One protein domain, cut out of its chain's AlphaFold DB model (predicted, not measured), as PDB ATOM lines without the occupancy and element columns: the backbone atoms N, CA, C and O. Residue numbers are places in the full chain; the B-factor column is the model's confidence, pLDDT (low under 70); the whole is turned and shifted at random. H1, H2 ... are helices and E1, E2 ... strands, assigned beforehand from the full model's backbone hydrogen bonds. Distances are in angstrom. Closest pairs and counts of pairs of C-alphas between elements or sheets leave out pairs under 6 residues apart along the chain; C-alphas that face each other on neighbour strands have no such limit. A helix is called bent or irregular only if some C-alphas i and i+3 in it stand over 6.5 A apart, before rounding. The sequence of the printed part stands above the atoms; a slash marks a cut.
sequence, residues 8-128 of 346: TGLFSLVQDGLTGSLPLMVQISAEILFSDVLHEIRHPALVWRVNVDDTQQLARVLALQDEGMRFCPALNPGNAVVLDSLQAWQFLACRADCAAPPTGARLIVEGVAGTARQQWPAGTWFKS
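AT A GLANCE: This is residues 8 to 128 of the 346 residues of a protein of Thiobacillus sp. SCN 64-35 (UniProt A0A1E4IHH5). Two small twisted sheets stand partly face to face with their strands crossed, a loose sandwich whose two edge strands E4 and E5 come together near the middle of the domain. H3 packs on the three-stranded sheet E2 E3 E4, and H1 and H2 sit with it towards one end of the longest axis; H5 lies at the other end, beyond the four-stranded sheet E1 E7 E6 E5. The printed part has 121 residues, with the order E1 E2 H1 H2 E3 H3 E4 H4 E5 E6 H5 E7; the class is mixed, helices and strands, though under half of the residues are in named elements. The larger sheet is mixed, in the order E1 E7 E6 E5, and the smaller is parallel, in the order E2 E3 E4. The whole is compact, with a radius of gyration of the C-alphas of 14.1 A and spans of 42 by 31 by 22 A.

HOW THE PARTS SIT: Start at E1, residues 13 to 15, an edge strand antiparallel to E7, residues 125 to 127; N 14 and O 126 are 2.9 A apart, within hydrogen-bond range. E7 is parallel to E6, residues 106 to 110, with N 109 and O 125 at 2.8 A. E6 is parallel to the other edge strand, E5, residues 91 to 95, with N 94 and O 108 at 2.8 A. From edge to edge the lines of these strands turn by 79 degrees. Next look at E2, residues 24 to 28, parallel to E3, residues 46 to 50, with N 28 and O 49 at 2.8 A. E3 is also parallel to E4, residues 71 to 73, with N 72 and O 48 at 2.8 A. The two sheets form a sandwich, two sheets face to face, with their facing parts 10.3 A centre to centre and their strands at 53 degrees. The closest C-alphas of E4 and E5 are those of Cys 72 and Phe 91, 4.8 A apart, while E1 and E2 are apart. H3, residues 55 to 66, is on the sheet E2 E3 E4, making two layers, a helix on one face of a sheet. With its residues 57 to 61 alone, H3 touches H1, residues 30 to 34; their closest C-alphas, those of Ala 30 and Gln 57, are 7.3 A apart. H2, residues 37 to 40, is close to H1 but not clearly touching it, with the C-alphas of Ile 32 and Leu 38 closest at 7.3 A. H4, residues 80 to 84, is close to H3 but not clearly touching it, with the C-alphas of Thr 55 and Val 81 closest at 6.8 A. H5, residues 114 to 117, touches no helix and is irregular, but only just: C-alphas 114 and 117 are 6.7 A apart. Three strand-helix-strand units, parallel neighbour strands with helices between them along the chain, have right-handed crossovers: E2, H1 H2, E3; E3, H3, E4; and E6, H5, E7. H3 and H4 have every O i to N i+4 pair within hydrogen-bond range; H1 has 0 of 1, but 2 of 2 O i to N i+3 pairs, and H2 and H5 are too short for an i+4 pair.

IN THESE COORDINATES: Find C-alpha 13 at (-4.766, 112.540, -26.884), where E1 begins. E2 then runs 12.6 A from C-alpha 24 to C-alpha 28, and E3 runs 12.7 A from 46 to 50. Find H3 from C-alpha 55 at (-12.530, 84.889, -29.155); it runs 16.5 A to C-alpha 66. E5 covers 13.6 A and E6 13.3 A, and E7 ends at C-alpha 127, (-5.521, 110.331, -22.692).

THE WHOLE: The C-alphas farthest apart, those of Asp 36 and Thr 115, are 42.2 A apart. The printed part has no cut, and no link is long. Mean pLDDT of the printed part is 71.2; 48 residues are under 70, among them residues 8 to 23, 96 to 104 and 110 to 124.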
ATOM      1  N   THR A   8     -19.397 105.816 -27.469       43.50
ATOM      2  CA  THR A   8     -18.833 106.713 -26.448       43.50
ATOM      3  C   THR A   8     -17.918 107.786 -27.051       43.50
ATOM      4  O   THR A   8     -17.319 107.604 -28.113       43.50
ATOM      5  N   GLY A   9     -17.800 108.914 -26.345       42.31
ATOM      6  CA  GLY A   9     -17.118 110.118 -26.820       42.31
ATOM      7  C   GLY A   9     -15.640 109.963 -27.208       42.31
ATOM      8  O   GLY A   9     -14.931 109.052 -26.780       42.31
ATOM      9  N   LEU A  10     -15.172 110.927 -28.009       37.31
ATOM     10  CA  LEU A  10     -13.765 111.050 -28.380       37.31
ATOM     11  C   LEU A  10     -12.885 111.450 -27.200       37.31
ATOM     12  O   LEU A  10     -13.224 112.335 -26.413       37.31
ATOM     13  N   PHE A  11     -11.682 110.887 -27.177       44.66
ATOM     14  CA  PHE A  11     -10.600 111.345 -26.314       44.66
ATOM     15  C   PHE A  11      -9.643 112.236 -27.101       44.66
ATOM     16  O   PHE A  11      -9.087 111.798 -28.108       44.66
ATOM     17  N   SER A  12      -9.405 113.457 -26.611       39.81
ATOM     18  CA  SER A  12      -8.206 114.198 -27.005       39.81
ATOM     19  C   SER A  12      -6.987 113.494 -26.407       39.81
ATOM     20  O   SER A  12      -6.944 113.193 -25.207       39.81
ATOM     21  N   LEU A  13      -6.017 113.183 -27.261       43.81
ATOM     22  CA  LEU A  13      -4.766 112.540 -26.884       43.81
ATOM     23  C   LEU A  13      -3.660 113.587 -26.881       43.81
ATOM     24  O   LEU A  13      -3.504 114.321 -27.846       43.81
ATOM     25  N   VAL A  14      -2.835 113.624 -25.842       48.00
ATOM     26  CA  VAL A  14      -1.651 114.486 -25.839       48.00
ATOM     27  C   VAL A  14      -0.438 113.665 -26.271       48.00
ATOM     28  O   VAL A  14      -0.162 112.595 -25.723       48.00
ATOM     29  N   GLN A  15       0.280 114.177 -27.271       52.50
ATOM     30  CA  GLN A  15       1.565 113.654 -27.719       52.50
ATOM     31  C   GLN A  15       2.690 114.453 -27.053       52.50
ATOM     32  O   GLN A  15       2.832 115.651 -27.297       52.50
ATOM     33  N   ASP A  16       3.518 113.796 -26.240       42.31
ATOM     34  CA  ASP A  16       4.720 114.435 -25.703       42.31
ATOM     35  C   ASP A  16       5.750 114.618 -26.843       42.31
ATOM     36  O   ASP A  16       6.280 113.654 -27.397       42.31
ATOM     37  N   GLY A  17       6.036 115.875 -27.200       39.62
ATOM     38  CA  GLY A  17       7.242 116.276 -27.942       39.62
ATOM     39  C   GLY A  17       7.272 116.096 -29.469       39.62
ATOM     40  O   GLY A  17       8.341 116.265 -30.051       39.62
ATOM     41  N   LEU A  18       6.161 115.777 -30.142       33.66
ATOM     42  CA  LEU A  18       6.121 115.574 -31.602       33.66
ATOM     43  C   LEU A  18       4.815 116.086 -32.232       33.66
ATOM     44  O   LEU A  18       3.772 116.104 -31.585       33.66
ATOM     45  N   THR A  19       4.877 116.489 -33.505       35.72
ATOM     46  CA  THR A  19       3.758 117.059 -34.272       35.72
ATOM     47  C   THR A  19       3.065 116.016 -35.155       35.72
ATOM     48  O   THR A  19       3.709 115.326 -35.946       35.72
ATOM     49  N   GLY A  20       1.735 115.929 -35.081       47.19
ATOM     50  CA  GLY A  20       0.940 115.051 -35.940       47.19
ATOM     51  C   GLY A  20      -0.566 115.252 -35.776       47.19
ATOM     52  O   GLY A  20      -1.023 115.760 -34.758       47.19
ATOM     53  N   SER A  21      -1.338 114.843 -36.787       55.97
ATOM     54  CA  SER A  21      -2.799 114.743 -36.677       55.97
ATOM     55  C   SER A  21      -3.158 113.493 -35.873       55.97
ATOM     56  O   SER A  21      -2.723 112.386 -36.210       55.97
ATOM     57  N   LEU A  22      -3.919 113.672 -34.797       61.56
ATOM     58  CA  LEU A  22      -4.312 112.597 -33.893       61.56
ATOM     59  C   LEU A  22      -5.535 111.852 -34.452       61.56
ATOM     60  O   LEU A  22      -6.458 112.488 -34.964       61.56
ATOM     61  N   PRO A  23      -5.579 110.511 -34.371       68.50
ATOM     62  CA  PRO A  23      -6.764 109.765 -34.752       68.50
ATOM     63  C   PRO A  23      -7.887 109.958 -33.733       68.50
ATOM     64  O   PRO A  23      -7.670 110.084 -32.528       68.50
ATOM     65  N   LEU A  24      -9.107 109.897 -34.243       70.31
ATOM     66  CA  LEU A  24     -10.339 110.064 -33.496       70.31
ATOM     67  C   LEU A  24     -10.716 108.725 -32.849       70.31
ATOM     68  O   LEU A  24     -11.160 107.803 -33.532       70.31
ATOM     69  N   MET A  25     -10.500 108.602 -31.538       71.38
ATOM     70  CA  MET A  25     -10.786 107.377 -30.786       71.38
ATOM     71  C   MET A  25     -12.202 107.338 -30.219       71.38
ATOM     72  O   MET A  25     -12.448 107.915 -29.164       71.38
ATOM     73  N   VAL A  26     -13.102 106.627 -30.902       71.81
ATOM     74  CA  VAL A  26     -14.487 106.377 -30.467       71.81
ATOM     75  C   VAL A  26     -14.541 104.997 -29.825       71.81
ATOM     76  O   VAL A  26     -14.188 104.018 -30.483       71.81
ATOM     77  N   GLN A  27     -14.958 104.894 -28.563       75.19
ATOM     78  CA  GLN A  27     -15.118 103.595 -27.897       75.19
ATOM     79  C   GLN A  27     -16.540 103.051 -28.121       75.19
ATOM     80  O   GLN A  27     -17.515 103.795 -28.027       75.19
ATOM     81  N   ILE A  28     -16.648 101.760 -28.439       72.25
ATOM     82  CA  ILE A  28     -17.886 101.085 -28.846       72.25
ATOM     83  C   ILE A  28     -18.244  99.942 -27.885       72.25
ATOM     84  O   ILE A  28     -17.347  99.352 -27.273       72.25
ATOM     85  N   SER A  29     -19.534  99.611 -27.752       72.19
ATOM     86  CA  SER A  29     -19.960  98.361 -27.099       72.19
ATOM     87  C   SER A  29     -19.736  97.140 -27.996       72.19
ATOM     88  O   SER A  29     -19.579  97.248 -29.217       72.19
ATOM     89  N   ALA A  30     -19.745  95.955 -27.378       72.56
ATOM     90  CA  ALA A  30     -19.637  94.682 -28.084       72.56
ATOM     91  C   ALA A  30     -20.775  94.474 -29.101       72.56
ATOM     92  O   ALA A  30     -20.551  93.855 -30.131       72.56
ATOM     93  N   GLU A  31     -21.968  95.029 -28.879       67.19
ATOM     94  CA  GLU A  31     -23.084  94.909 -29.827       67.19
ATOM     95  C   GLU A  31     -22.819  95.655 -31.139       67.19
ATOM     96  O   GLU A  31     -23.020  95.116 -32.229       67.19
ATOM     97  N   ILE A  32     -22.287  96.879 -31.050       72.00
ATOM     98  CA  ILE A  32     -21.991  97.698 -32.230       72.00
ATOM     99  C   ILE A  32     -20.910  97.050 -33.102       72.00
ATOM    100  O   ILE A  32     -20.987  97.148 -34.326       72.00
ATOM    101  N   LEU A  33     -19.975  96.303 -32.503       77.69
ATOM    102  CA  LEU A  33     -18.982  95.496 -33.219       77.69
ATOM    103  C   LEU A  33     -19.613  94.456 -34.175       77.69
ATOM    104  O   LEU A  33     -19.035  94.138 -35.221       77.69
ATOM    105  N   PHE A  34     -20.797  93.934 -33.848       80.31
ATOM    106  CA  PHE A  34     -21.540  92.989 -34.691       80.31
ATOM    107  C   PHE A  34     -22.591  93.658 -35.593       80.31
ATOM    108  O   PHE A  34     -23.132  92.989 -36.470       80.31
ATOM    109  N   SER A  35     -22.838  94.962 -35.436       75.69
ATOM    110  CA  SER A  35     -23.777  95.737 -36.258       75.69
ATOM    111  C   SER A  35     -23.178  96.229 -37.586       75.69
ATOM    112  O   SER A  35     -21.957  96.316 -37.736       75.69
ATOM    113  N   ASP A  36     -24.045  96.640 -38.515       74.31
ATOM    114  CA  ASP A  36     -23.655  97.278 -39.785       74.31
ATOM    115  C   ASP A  36     -23.299  98.776 -39.640       74.31
ATOM    116  O   ASP A  36     -22.793  99.391 -40.579       74.31
ATOM    117  N   VAL A  37     -23.485  99.382 -38.455       71.12
ATOM    118  CA  VAL A  37     -23.197 100.814 -38.207       71.12
ATOM    119  C   VAL A  37     -21.722 101.151 -38.474       71.12
ATOM    120  O   VAL A  37     -21.400 102.236 -38.954       71.12
ATOM    121  N   LEU A  38     -20.807 100.206 -38.233       73.69
ATOM    122  CA  LEU A  38     -19.382 100.376 -38.541       73.69
ATOM    123  C   LEU A  38     -19.104 100.487 -40.051       73.69
ATOM    124  O   LEU A  38     -18.126 101.122 -40.453       73.69
ATOM    125  N   HIS A  39     -19.966  99.911 -40.895       79.50
ATOM    126  CA  HIS A  39     -19.871 100.008 -42.352       79.50
ATOM    127  C   HIS A  39     -20.438 101.327 -42.881       79.50
ATOM    128  O   HIS A  39     -19.912 101.839 -43.870       79.50
ATOM    129  N   GLU A  40     -21.435 101.904 -42.207       73.88
ATOM    130  CA  GLU A  40     -21.946 103.250 -42.501       73.88
ATOM    131  C   GLU A  40     -20.918 104.339 -42.143       73.88
ATOM    132  O   GLU A  40     -20.691 105.264 -42.923       73.88
ATOM    133  N   ILE A  41     -20.231 104.209 -41.001       68.50
ATOM    134  CA  ILE A  41     -19.302 105.227 -40.471       68.50
ATOM    135  C   ILE A  41     -17.837 104.900 -40.831       68.50
ATOM    136  O   ILE A  41     -16.935 104.854 -39.989       68.50
ATOM    137  N   ARG A  42     -17.559 104.684 -42.122       71.56
ATOM    138  CA  ARG A  42     -16.189 104.459 -42.622       71.56
ATOM    139  C   ARG A  42     -15.427 105.771 -42.804       71.56
ATOM    140  O   ARG A  42     -15.462 106.375 -43.874       71.56
ATOM    141  N   HIS A  43     -14.667 106.182 -41.786       69.69
ATOM    142  CA  HIS A  43     -13.810 107.371 -41.861       69.69
ATOM    143  C   HIS A  43     -12.329 107.070 -41.534       69.69
ATOM    144  O   HIS A  43     -12.037 106.536 -40.463       69.69
ATOM    145  N   PRO A  44     -11.354 107.467 -42.382       71.62
ATOM    146  CA  PRO A  44      -9.936 107.108 -42.223       71.62
ATOM    147  C   PRO A  44      -9.228 107.802 -41.048       71.62
ATOM    148  O   PRO A  44      -8.069 107.495 -40.766       71.62
ATOM    149  N   ALA A  45      -9.892 108.734 -40.355       70.56
ATOM    150  CA  ALA A  45      -9.397 109.303 -39.101       70.56
ATOM    151  C   ALA A  45      -9.868 108.536 -37.851       70.56
ATOM    152  O   ALA A  45      -9.241 108.693 -36.808       70.56
ATOM    153  N   LEU A  46     -10.890 107.675 -37.941       75.50
ATOM    154  CA  LEU A  46     -11.405 106.920 -36.793       75.50
ATOM    155  C   LEU A  46     -10.482 105.766 -36.386       75.50
ATOM    156  O   LEU A  46      -9.839 105.125 -37.225       75.50
ATOM    157  N   VAL A  47     -10.421 105.509 -35.084       81.75
ATOM    158  CA  VAL A  47      -9.897 104.279 -34.485       81.75
ATOM    159  C   VAL A  47     -10.932 103.810 -33.469       81.75
ATOM    160  O   VAL A  47     -11.193 104.493 -32.480       81.75
ATOM    161  N   TRP A  48     -11.535 102.656 -33.726       82.25
ATOM    162  CA  TRP A  48     -12.567 102.081 -32.877       82.25
ATOM    163  C   TRP A  48     -11.936 101.440 -31.648       82.25
ATOM    164  O   TRP A  48     -11.120 100.522 -31.746       82.25
ATOM    165  N   ARG A  49     -12.303 101.928 -30.472       80.00
ATOM    166  CA  ARG A  49     -11.873 101.354 -29.205       80.00
ATOM    167  C   ARG A  49     -12.903 100.356 -28.708       80.00
ATOM    168  O   ARG A  49     -14.092 100.640 -28.725       80.00
ATOM    169  N   VAL A  50     -12.457  99.187 -28.279       82.75
ATOM    170  CA  VAL A  50     -13.353  98.074 -27.955       82.75
ATOM    171  C   VAL A  50     -12.774  97.263 -26.802       82.75
ATOM    172  O   VAL A  50     -11.556  97.131 -26.675       82.75
ATOM    173  N   ASN A  51     -13.635  96.733 -25.943       82.56
ATOM    174  CA  ASN A  51     -13.225  95.730 -24.967       82.56
ATOM    175  C   ASN A  51     -13.350  94.378 -25.671       82.56
ATOM    176  O   ASN A  51     -14.426  94.065 -26.171       82.56
ATOM    177  N   VAL A  52     -12.242  93.644 -25.796       82.50
ATOM    178  CA  VAL A  52     -12.210  92.332 -26.460       82.50
ATOM    179  C   VAL A  52     -12.035  91.284 -25.376       82.50
ATOM    180  O   VAL A  52     -10.914  91.005 -24.953       82.50
ATOM    181  N   ASP A  53     -13.157  90.751 -24.905       83.38
ATOM    182  CA  ASP A  53     -13.184  89.815 -23.784       83.38
ATOM    183  C   ASP A  53     -13.309  88.342 -24.217       83.38
ATOM    184  O   ASP A  53     -13.029  87.444 -23.421       83.38
ATOM    185  N   ASP A  54     -13.663  88.071 -25.477       84.62
ATOM    186  CA  ASP A  54     -13.811  86.713 -26.009       84.62
ATOM    187  C   ASP A  54     -13.226  86.531 -27.429       84.62
ATOM    188  O   ASP A  54     -12.891  87.482 -28.145       84.62
ATOM    189  N   THR A  55     -13.095  85.270 -27.850       85.06
ATOM    190  CA  THR A  55     -12.530  84.889 -29.155       85.06
ATOM    191  C   THR A  55     -13.432  85.260 -30.342       85.06
ATOM    192  O   THR A  55     -12.936  85.417 -31.457       85.06
ATOM    193  N   GLN A  56     -14.744  85.412 -30.139       87.19
ATOM    194  CA  GLN A  56     -15.695  85.788 -31.192       87.19
ATOM    195  C   GLN A  56     -15.567  87.281 -31.523       87.19
ATOM    196  O   GLN A  56     -15.516  87.650 -32.698       87.19
ATOM    197  N   GLN A  57     -15.447  88.126 -30.499       85.50
ATOM    198  CA  GLN A  57     -15.116  89.544 -30.613       85.50
ATOM    199  C   GLN A  57     -13.750  89.718 -31.279       85.50
ATOM    200  O   GLN A  57     -13.644  90.485 -32.233       85.50
ATOM    201  N   LEU A  58     -12.729  88.957 -30.859       86.31
ATOM    202  CA  LEU A  58     -11.409  88.972 -31.502       86.31
ATOM    203  C   LEU A  58     -11.510  88.650 -33.002       86.31
ATOM    204  O   LEU A  58     -11.028  89.423 -33.826       86.31
ATOM    205  N   ALA A  59     -12.172  87.548 -33.367       86.38
ATOM    206  CA  ALA A  59     -12.336  87.148 -34.765       86.38
ATOM    207  C   ALA A  59     -13.101  88.198 -35.593       86.38
ATOM    208  O   ALA A  59     -12.724  88.478 -36.732       86.38
ATOM    209  N   ARG A  60     -14.143  88.820 -35.020       88.25
ATOM    210  CA  ARG A  60     -14.894  89.902 -35.670       88.25
ATOM    211  C   ARG A  60     -14.037  91.152 -35.859       88.25
ATOM    212  O   ARG A  60     -14.047  91.706 -36.952       88.25
ATOM    213  N   VAL A  61     -13.280  91.576 -34.845       87.31
ATOM    214  CA  VAL A  61     -12.374  92.731 -34.954       87.31
ATOM    215  C   VAL A  61     -11.316  92.495 -36.033       87.31
ATOM    216  O   VAL A  61     -11.131  93.365 -36.879       87.31
ATOM    217  N   LEU A  62     -10.673  91.321 -36.056       87.00
ATOM    218  CA  LEU A  62      -9.659  90.985 -37.062       87.00
ATOM    219  C   LEU A  62     -10.235  91.024 -38.489       87.00
ATOM    220  O   LEU A  62      -9.657  91.669 -39.358       87.00
ATOM    221  N   ALA A  63     -11.420  90.445 -38.714       88.06
ATOM    222  CA  ALA A  63     -12.091  90.519 -40.015       88.06
ATOM    223  C   ALA A  63     -12.402  91.971 -40.439       88.06
ATOM    224  O   ALA A  63     -12.205  92.345 -41.592       88.06
ATOM    225  N   LEU A  64     -12.831  92.822 -39.500       87.06
ATOM    226  CA  LEU A  64     -13.068  94.245 -39.767       87.06
ATOM    227  C   LEU A  64     -11.752  95.020 -40.007       87.06
ATOM    228  O   LEU A  64     -11.749  95.999 -40.757       87.06
ATOM    229  N   GLN A  65     -10.629  94.590 -39.418       86.62
ATOM    230  CA  GLN A  65      -9.299  95.132 -39.720       86.62
ATOM    231  C   GLN A  65      -8.827  94.771 -41.133       86.62
ATOM    232  O   GLN A  65      -8.277  95.637 -41.814       86.62
ATOM    233  N   ASP A  66      -9.097  93.550 -41.602       85.75
ATOM    234  CA  ASP A  66      -8.824  93.137 -42.987       85.75
ATOM    235  C   ASP A  66      -9.658  93.950 -44.002       85.75
ATOM    236  O   ASP A  66      -9.187  94.265 -45.095       85.75
ATOM    237  N   GLU A  67     -10.863  94.394 -43.619       86.44
ATOM    238  CA  GLU A  67     -11.674  95.360 -44.380       86.44
ATOM    239  C   GLU A  67     -11.142  96.815 -44.337       86.44
ATOM    240  O   GLU A  67     -11.736  97.714 -44.944       86.44
ATOM    241  N   GLY A  68     -10.029  97.067 -43.638       82.81
ATOM    242  CA  GLY A  68      -9.343  98.361 -43.563       82.81
ATOM    243  C   GLY A  68      -9.772  99.273 -42.408       82.81
ATOM    244  O   GLY A  68      -9.323 100.421 -42.344       82.81
ATOM    245  N   MET A  69     -10.620  98.806 -41.484       86.06
ATOM    246  CA  MET A  69     -10.938  99.556 -40.264       86.06
ATOM    247  C   MET A  69      -9.809  99.438 -39.233       86.06
ATOM    248  O   MET A  69      -9.041  98.481 -39.208       86.06
ATOM    249  N   ARG A  70      -9.680 100.436 -38.356       86.31
ATOM    250  CA  ARG A  70      -8.612 100.479 -37.350       86.31
ATOM    251  C   ARG A  70      -9.214 100.325 -35.971       86.31
ATOM    252  O   ARG A  70     -10.107 101.091 -35.614       86.31
ATOM    253  N   PHE A  71      -8.691  99.378 -35.206       85.81
ATOM    254  CA  PHE A  71      -9.149  99.082 -33.856       85.81
ATOM    255  C   PHE A  71      -8.041  99.285 -32.827       85.81
ATOM    256  O   PHE A  71      -6.849  99.223 -33.138       85.81
ATOM    257  N   CYS A  72      -8.463  99.547 -31.597       85.12
ATOM    258  CA  CYS A  72      -7.614  99.706 -30.431       85.12
ATOM    259  C   CYS A  72      -8.283  99.008 -29.235       85.12
ATOM    260  O   CYS A  72      -9.133  99.614 -28.574       85.12
ATOM    261  N   PRO A  73      -7.962  97.733 -28.963       86.50
ATOM    262  CA  PRO A  73      -8.524  97.045 -27.814       86.50
ATOM    263  C   PRO A  73      -8.019  97.658 -26.505       86.50
ATOM    264  O   PRO A  73      -6.887  98.147 -26.424       86.50
ATOM    265  N   ALA A  74      -8.852  97.602 -25.469       81.94
ATOM    266  CA  ALA A  74      -8.420  97.844 -24.099       81.94
ATOM    267  C   ALA A  74      -7.697  96.608 -23.541       81.94
ATOM    268  O   ALA A  74      -8.220  95.496 -23.580       81.94
ATOM    269  N   LEU A  75      -6.494  96.805 -23.002       79.44
ATOM    270  CA  LEU A  75      -5.737  95.766 -22.320       79.44
ATOM    271  C   LEU A  75      -6.380  95.466 -20.961       79.44
ATOM    272  O   LEU A  75      -6.381  96.307 -20.062       79.44
ATOM    273  N   ASN A  76      -6.902  94.252 -20.820       77.81
ATOM    274  CA  ASN A  76      -7.441  93.719 -19.577       77.81
ATOM    275  C   ASN A  76      -6.428  92.710 -18.996       77.81
ATOM    276  O   ASN A  76      -6.299  91.619 -19.550       77.81
ATOM    277  N   PRO A  77      -5.708  93.017 -17.897       69.25
ATOM    278  CA  PRO A  77      -4.723  92.097 -17.313       69.25
ATOM    279  C   PRO A  77      -5.304  90.753 -16.852       69.25
ATOM    280  O   PRO A  77      -4.557  89.793 -16.687       69.25
ATOM    281  N   GLY A  78      -6.621  90.681 -16.627       69.94
ATOM    282  CA  GLY A  78      -7.328  89.446 -16.292       69.94
ATOM    283  C   GLY A  78      -7.725  88.594 -17.500       69.94
ATOM    284  O   GLY A  78      -8.297  87.526 -17.299       69.94
ATOM    285  N   ASN A  79      -7.457  89.042 -18.735       76.31
ATOM    286  CA  ASN A  79      -7.895  88.368 -19.954       76.31
ATOM    287  C   ASN A  79      -6.750  88.183 -20.965       76.31
ATOM    288  O   ASN A  79      -6.175  89.142 -21.480       76.31
ATOM    289  N   ALA A  80      -6.442  86.923 -21.281       77.81
ATOM    290  CA  ALA A  80      -5.355  86.568 -22.188       77.81
ATOM    291  C   ALA A  80      -5.646  86.893 -23.666       77.81
ATOM    292  O   ALA A  80      -4.703  87.082 -24.424       77.81
ATOM    293  N   VAL A  81      -6.911  87.047 -24.086       80.56
ATOM    294  CA  VAL A  81      -7.296  87.187 -25.510       80.56
ATOM    295  C   VAL A  81      -6.537  88.318 -26.227       80.56
ATOM    296  O   VAL A  81      -6.042  88.133 -27.343       80.56
ATOM    297  N   VAL A  82      -6.386  89.482 -25.585       78.88
ATOM    298  CA  VAL A  82      -5.629  90.622 -26.141       78.88
ATOM    299  C   VAL A  82      -4.113  90.431 -25.994       78.88
ATOM    300  O   VAL A  82      -3.366  90.846 -26.883       78.88
ATOM    301  N   LEU A  83      -3.660  89.781 -24.913       77.38
ATOM    302  CA  LEU A  83      -2.245  89.518 -24.598       77.38
ATOM    303  C   LEU A  83      -1.607  88.465 -25.524       77.38
ATOM    304  O   LEU A  83      -0.452  88.610 -25.922       77.38
ATOM    305  N   ASP A  84      -2.366  87.452 -25.927       79.88
ATOM    306  CA  ASP A  84      -1.930  86.433 -26.886       79.88
ATOM    307  C   ASP A  84      -1.918  86.988 -28.325       79.88
ATOM    308  O   ASP A  84      -1.185  86.508 -29.189       79.88
ATOM    309  N   SER A  85      -2.685  88.058 -28.573       80.00
ATOM    310  CA  SER A  85      -2.888  88.676 -29.892       80.00
ATOM    311  C   SER A  85      -2.065  89.954 -30.123       80.00
ATOM    312  O   SER A  85      -2.300  90.664 -31.101       80.00
ATOM    313  N   LEU A  86      -1.096  90.281 -29.255       77.94
ATOM    314  CA  LEU A  86      -0.422  91.596 -29.220       77.94
ATOM    315  C   LEU A  86       0.226  92.057 -30.538       77.94
ATOM    316  O   LEU A  86       0.387  93.258 -30.747       77.94
ATOM    317  N   GLN A  87       0.596  91.131 -31.427       79.75
ATOM    318  CA  GLN A  87       1.211  91.450 -32.723       79.75
ATOM    319  C   GLN A  87       0.202  91.882 -33.805       79.75
ATOM    320  O   GLN A  87       0.612  92.477 -34.798       79.75
ATOM    321  N   ALA A  88      -1.099  91.622 -33.624       79.81
ATOM    322  CA  ALA A  88      -2.146  92.003 -34.581       79.81
ATOM    323  C   ALA A  88      -2.586  93.479 -34.460       79.81
ATOM    324  O   ALA A  88      -3.280  94.013 -35.330       79.81
ATOM    325  N   TRP A  89      -2.194  94.157 -33.378       82.44
ATOM    326  CA  TRP A  89      -2.705  95.479 -33.028       82.44
ATOM    327  C   TRP A  89      -1.783  96.611 -33.484       82.44
ATOM    328  O   TRP A  89      -0.604  96.659 -33.142       82.44
ATOM    329  N   GLN A  90      -2.343  97.585 -34.206       81.06
ATOM    330  CA  GLN A  90      -1.649  98.845 -34.520       81.06
ATOM    331  C   GLN A  90      -1.685  99.829 -33.339       81.06
ATOM    332  O   GLN A  90      -0.768 100.631 -33.161       81.06
ATOM    333  N   PHE A  91      -2.739  99.752 -32.524       82.56
ATOM    334  CA  PHE A  91      -3.006 100.607 -31.371       82.56
ATOM    335  C   PHE A  91      -3.452  99.735 -30.200       82.56
ATOM    336  O   PHE A  91      -4.217  98.798 -30.405       82.56
ATOM    337  N   LEU A  92      -3.037 100.056 -28.977       82.69
ATOM    338  CA  LEU A  92      -3.399  99.291 -27.780       82.69
ATOM    339  C   LEU A  92      -3.664 100.248 -26.616       82.69
ATOM    340  O   LEU A  92      -2.777 101.009 -26.228       82.69
ATOM    341  N   ALA A  93      -4.879 100.227 -26.073       80.81
ATOM    342  CA  ALA A  93      -5.248 101.061 -24.938       80.81
ATOM    343  C   ALA A  93      -4.856 100.364 -23.632       80.81
ATOM    344  O   ALA A  93      -5.069  99.170 -23.455       80.81
ATOM    345  N   CYS A  94      -4.278 101.121 -22.712       77.12
ATOM    346  CA  CYS A  94      -3.701 100.649 -21.467       77.12
ATOM    347  C   CYS A  94      -4.078 101.620 -20.341       77.12
ATOM    348  O   CYS A  94      -4.349 102.800 -20.577       77.12
ATOM    349  N   ARG A  95      -4.097 101.152 -19.099       73.50
ATOM    350  CA  ARG A  95      -4.312 102.005 -17.923       73.50
ATOM    351  C   ARG A  95      -2.971 102.314 -17.258       73.50
ATOM    352  O   ARG A  95      -2.032 101.532 -17.370       73.50
ATOM    353  N   ALA A  96      -2.879 103.434 -16.541       68.75
ATOM    354  CA  ALA A  96      -1.661 103.833 -15.823       68.75
ATOM    355  C   ALA A  96      -1.186 102.824 -14.752       68.75
ATOM    356  O   ALA A  96      -0.035 102.885 -14.330       68.75
ATOM    357  N   ASP A  97      -2.072 101.926 -14.311       65.38
ATOM    358  CA  ASP A  97      -1.816 100.841 -13.354       65.38
ATOM    359  C   ASP A  97      -1.206  99.575 -14.003       65.38
ATOM    360  O   ASP A  97      -0.709  98.695 -13.300       65.38
ATOM    361  N   CYS A  98      -1.201  99.487 -15.336       64.44
ATOM    362  CA  CYS A  98      -0.707  98.342 -16.091       64.44
ATOM    363  C   CYS A  98       0.760  98.530 -16.514       64.44
ATOM    364  O   CYS A  98       1.158  99.599 -16.976       64.44
ATOM    365  N   ALA A  99       1.565  97.468 -16.425       66.25
ATOM    366  CA  ALA A  99       2.924  97.474 -16.965       66.25
ATOM    367  C   ALA A  99       2.900  97.589 -18.500       66.25
ATOM    368  O   ALA A  99       2.085  96.941 -19.154       66.25
ATOM    369  N   ALA A 100       3.811  98.381 -19.077       65.50
ATOM    370  CA  ALA A 100       3.915  98.543 -20.525       65.50
ATOM    371  C   ALA A 100       4.245  97.191 -21.200       65.50
ATOM    372  O   ALA A 100       5.333  96.654 -20.967       65.50
ATOM    373  N   PRO A 101       3.342  96.618 -22.019       68.44
ATOM    374  CA  PRO A 101       3.590  95.330 -22.653       68.44
ATOM    375  C   PRO A 101       4.639  95.474 -23.773       68.44
ATOM    376  O   PRO A 101       4.699  96.516 -24.433       68.44
ATOM    377  N   PRO A 102       5.462  94.443 -24.036       66.00
ATOM    378  CA  PRO A 102       6.436  94.465 -25.124       66.00
ATOM    379  C   PRO A 102       5.726  94.318 -26.480       66.00
ATOM    380  O   PRO A 102       5.520  93.210 -26.972       66.00
ATOM    381  N   THR A 103       5.336  95.441 -27.088       68.19
ATOM    382  CA  THR A 103       4.552  95.474 -28.334       68.19
ATOM    383  C   THR A 103       5.137  96.421 -29.375       68.19
ATOM    384  O   THR A 103       5.669  97.470 -29.025       68.19
ATOM    385  N   GLY A 104       4.929  96.115 -30.659       68.62
ATOM    386  CA  GLY A 104       5.094  97.088 -31.750       68.62
ATOM    387  C   GLY A 104       3.908  98.053 -31.917       68.62
ATOM    388  O   GLY A 104       3.992  98.991 -32.707       68.62
ATOM    389  N   ALA A 105       2.808  97.822 -31.190       76.88
ATOM    390  CA  ALA A 105       1.610  98.654 -31.199       76.88
ATOM    391  C   ALA A 105       1.869 100.035 -30.579       76.88
ATOM    392  O   ALA A 105       2.653 100.176 -29.636       76.88
ATOM    393  N   ARG A 106       1.153 101.064 -31.045       78.19
ATOM    394  CA  ARG A 106       1.157 102.372 -30.382       78.19
ATOM    395  C   ARG A 106       0.290 102.324 -29.126       78.19
ATOM    396  O   ARG A 106      -0.930 102.184 -29.212       78.19
ATOM    397  N   LEU A 107       0.936 102.456 -27.971       75.62
ATOM    398  CA  LEU A 107       0.280 102.466 -26.667       75.62
ATOM    399  C   LEU A 107      -0.500 103.771 -26.454       75.62
ATOM    400  O   LEU A 107       0.003 104.859 -26.745       75.62
ATOM    401  N   ILE A 108      -1.715 103.655 -25.917       74.44
ATOM    402  CA  ILE A 108      -2.546 104.771 -25.452       74.44
ATOM    403  C   ILE A 108      -2.826 104.569 -23.973       74.44
ATOM    404  O   ILE A 108      -3.484 103.599 -23.618       74.44
ATOM    405  N   VAL A 109      -2.349 105.462 -23.110       71.06
ATOM    406  CA  VAL A 109      -2.439 105.271 -21.658       71.06
ATOM    407  C   VAL A 109      -3.434 106.235 -21.033       71.06
ATOM    408  O   VAL A 109      -3.367 107.450 -21.239       71.06
ATOM    409  N   GLU A 110      -4.356 105.691 -20.244       69.56
ATOM    410  CA  GLU A 110      -5.342 106.456 -19.487       69.56
ATOM    411  C   GLU A 110      -4.889 106.741 -18.052       69.56
ATOM    412  O   GLU A 110      -4.360 105.857 -17.376       69.56
ATOM    413  N   GLY A 111      -5.170 107.949 -17.553       61.50
ATOM    414  CA  GLY A 111      -5.015 108.286 -16.131       61.50
ATOM    415  C   GLY A 111      -3.588 108.618 -15.681       61.50
ATOM    416  O   GLY A 111      -3.317 108.629 -14.483       61.50
ATOM    417  N   VAL A 112      -2.664 108.897 -16.608       59.56
ATOM    418  CA  VAL A 112      -1.266 109.228 -16.274       59.56
ATOM    419  C   VAL A 112      -1.113 110.714 -15.930       59.56
ATOM    420  O   VAL A 112      -1.085 111.575 -16.815       59.56
ATOM    421  N   ALA A 113      -0.957 111.010 -14.640       57.38
ATOM    422  CA  ALA A 113      -0.672 112.350 -14.132       57.38
ATOM    423  C   ALA A 113       0.839 112.601 -13.934       57.38
ATOM    424  O   ALA A 113       1.586 111.722 -13.502       57.38
ATOM    425  N   GLY A 114       1.283 113.834 -14.201       59.81
ATOM    426  CA  GLY A 114       2.622 114.320 -13.847       59.81
ATOM    427  C   GLY A 114       3.792 113.542 -14.468       59.81
ATOM    428  O   GLY A 114       3.776 113.171 -15.641       59.81
ATOM    429  N   THR A 115       4.838 113.311 -13.669       51.81
ATOM    430  CA  THR A 115       6.098 112.672 -14.094       51.81
ATOM    431  C   THR A 115       5.951 111.201 -14.488       51.81
ATOM    432  O   THR A 115       6.823 110.673 -15.176       51.81
ATOM    433  N   ALA A 116       4.829 110.554 -14.155       58.78
ATOM    434  CA  ALA A 116       4.526 109.168 -14.520       58.78
ATOM    435  C   ALA A 116       4.375 108.932 -16.041       58.78
ATOM    436  O   ALA A 116       4.176 107.794 -16.463       58.78
ATOM    437  N   ARG A 117       4.494 109.969 -16.883       63.16
ATOM    438  CA  ARG A 117       4.643 109.830 -18.344       63.16
ATOM    439  C   ARG A 117       6.035 109.351 -18.760       63.16
ATOM    440  O   ARG A 117       6.151 108.586 -19.710       63.16
ATOM    441  N   GLN A 118       7.080 109.723 -18.015       62.59
ATOM    442  CA  GLN A 118       8.485 109.450 -18.366       62.59
ATOM    443  C   GLN A 118       8.873 107.961 -18.307       62.59
ATOM    444  O   GLN A 118       9.916 107.585 -18.832       62.59
ATOM    445  N   GLN A 119       8.049 107.115 -17.682       69.00
ATOM    446  CA  GLN A 119       8.252 105.662 -17.621       69.00
ATOM    447  C   GLN A 119       7.757 104.914 -18.876       69.00
ATOM    448  O   GLN A 119       8.018 103.720 -19.010       69.00
ATOM    449  N   TRP A 120       7.014 105.577 -19.771       69.00
ATOM    450  CA  TRP A 120       6.417 104.945 -20.951       69.00
ATOM    451  C   TRP A 120       7.307 105.079 -22.200       69.00
ATOM    452  O   TRP A 120       8.052 106.054 -22.321       69.00
ATOM    453  N   PRO A 121       7.233 104.135 -23.162       69.00
ATOM    454  CA  PRO A 121       8.013 104.198 -24.396       69.00
ATOM    455  C   PRO A 121       7.753 105.470 -25.216       69.00
ATOM    456  O   PRO A 121       6.627 105.972 -25.282       69.00
ATOM    457  N   ALA A 122       8.783 105.955 -25.912       63.34
ATOM    458  CA  ALA A 122       8.662 107.083 -26.833       63.34
ATOM    459  C   ALA A 122       7.611 106.799 -27.925       63.34
ATOM    460  O   ALA A 122       7.608 105.732 -28.537       63.34
ATOM    461  N   GLY A 123       6.721 107.764 -28.175       63.72
ATOM    462  CA  GLY A 123       5.594 107.610 -29.103       63.72
ATOM    463  C   GLY A 123       4.302 107.065 -28.479       63.72
ATOM    464  O   GLY A 123       3.321 106.897 -29.203       63.72
ATOM    465  N   THR A 124       4.278 106.828 -27.163       66.75
ATOM    466  CA  THR A 124       3.046 106.594 -26.392       66.75
ATOM    467  C   THR A 124       2.144 107.833 -26.429       66.75
ATOM    468  O   THR A 124       2.624 108.963 -26.329       66.75
ATOM    469  N   TRP A 125       0.835 107.627 -26.557       70.06
ATOM    470  CA  TRP A 125      -0.174 108.680 -26.430       70.06
ATOM    471  C   TRP A 125      -0.815 108.652 -25.046       70.06
ATOM    472  O   TRP A 125      -1.095 107.584 -24.508       70.06
ATOM    473  N   PHE A 126      -1.103 109.824 -24.483       65.62
ATOM    474  CA  PHE A 126      -1.765 109.931 -23.184       65.62
ATOM    475  C   PHE A 126      -3.168 110.502 -23.354       65.62
ATOM    476  O   PHE A 126      -3.335 111.605 -23.872       65.62
ATOM    477  N   LYS A 127      -4.181 109.774 -22.880       59.66
ATOM    478  CA  LYS A 127      -5.521 110.331 -22.692       59.66
ATOM    479  C   LYS A 127      -5.476 111.233 -21.464       59.66
ATOM    480  O   LYS A 127      -5.238 110.748 -20.353       59.66
ATOM    481  N   SER A 128      -5.734 112.525 -21.655       54.09
ATOM    482  CA  SER A 128      -6.041 113.407 -20.527       54.09
ATOM    483  C   SER A 128      -7.261 112.853 -19.793       54.09
ATOM    484  O   SER A 128      -8.272 112.517 -20.414       54.09
TER     485      SER A 128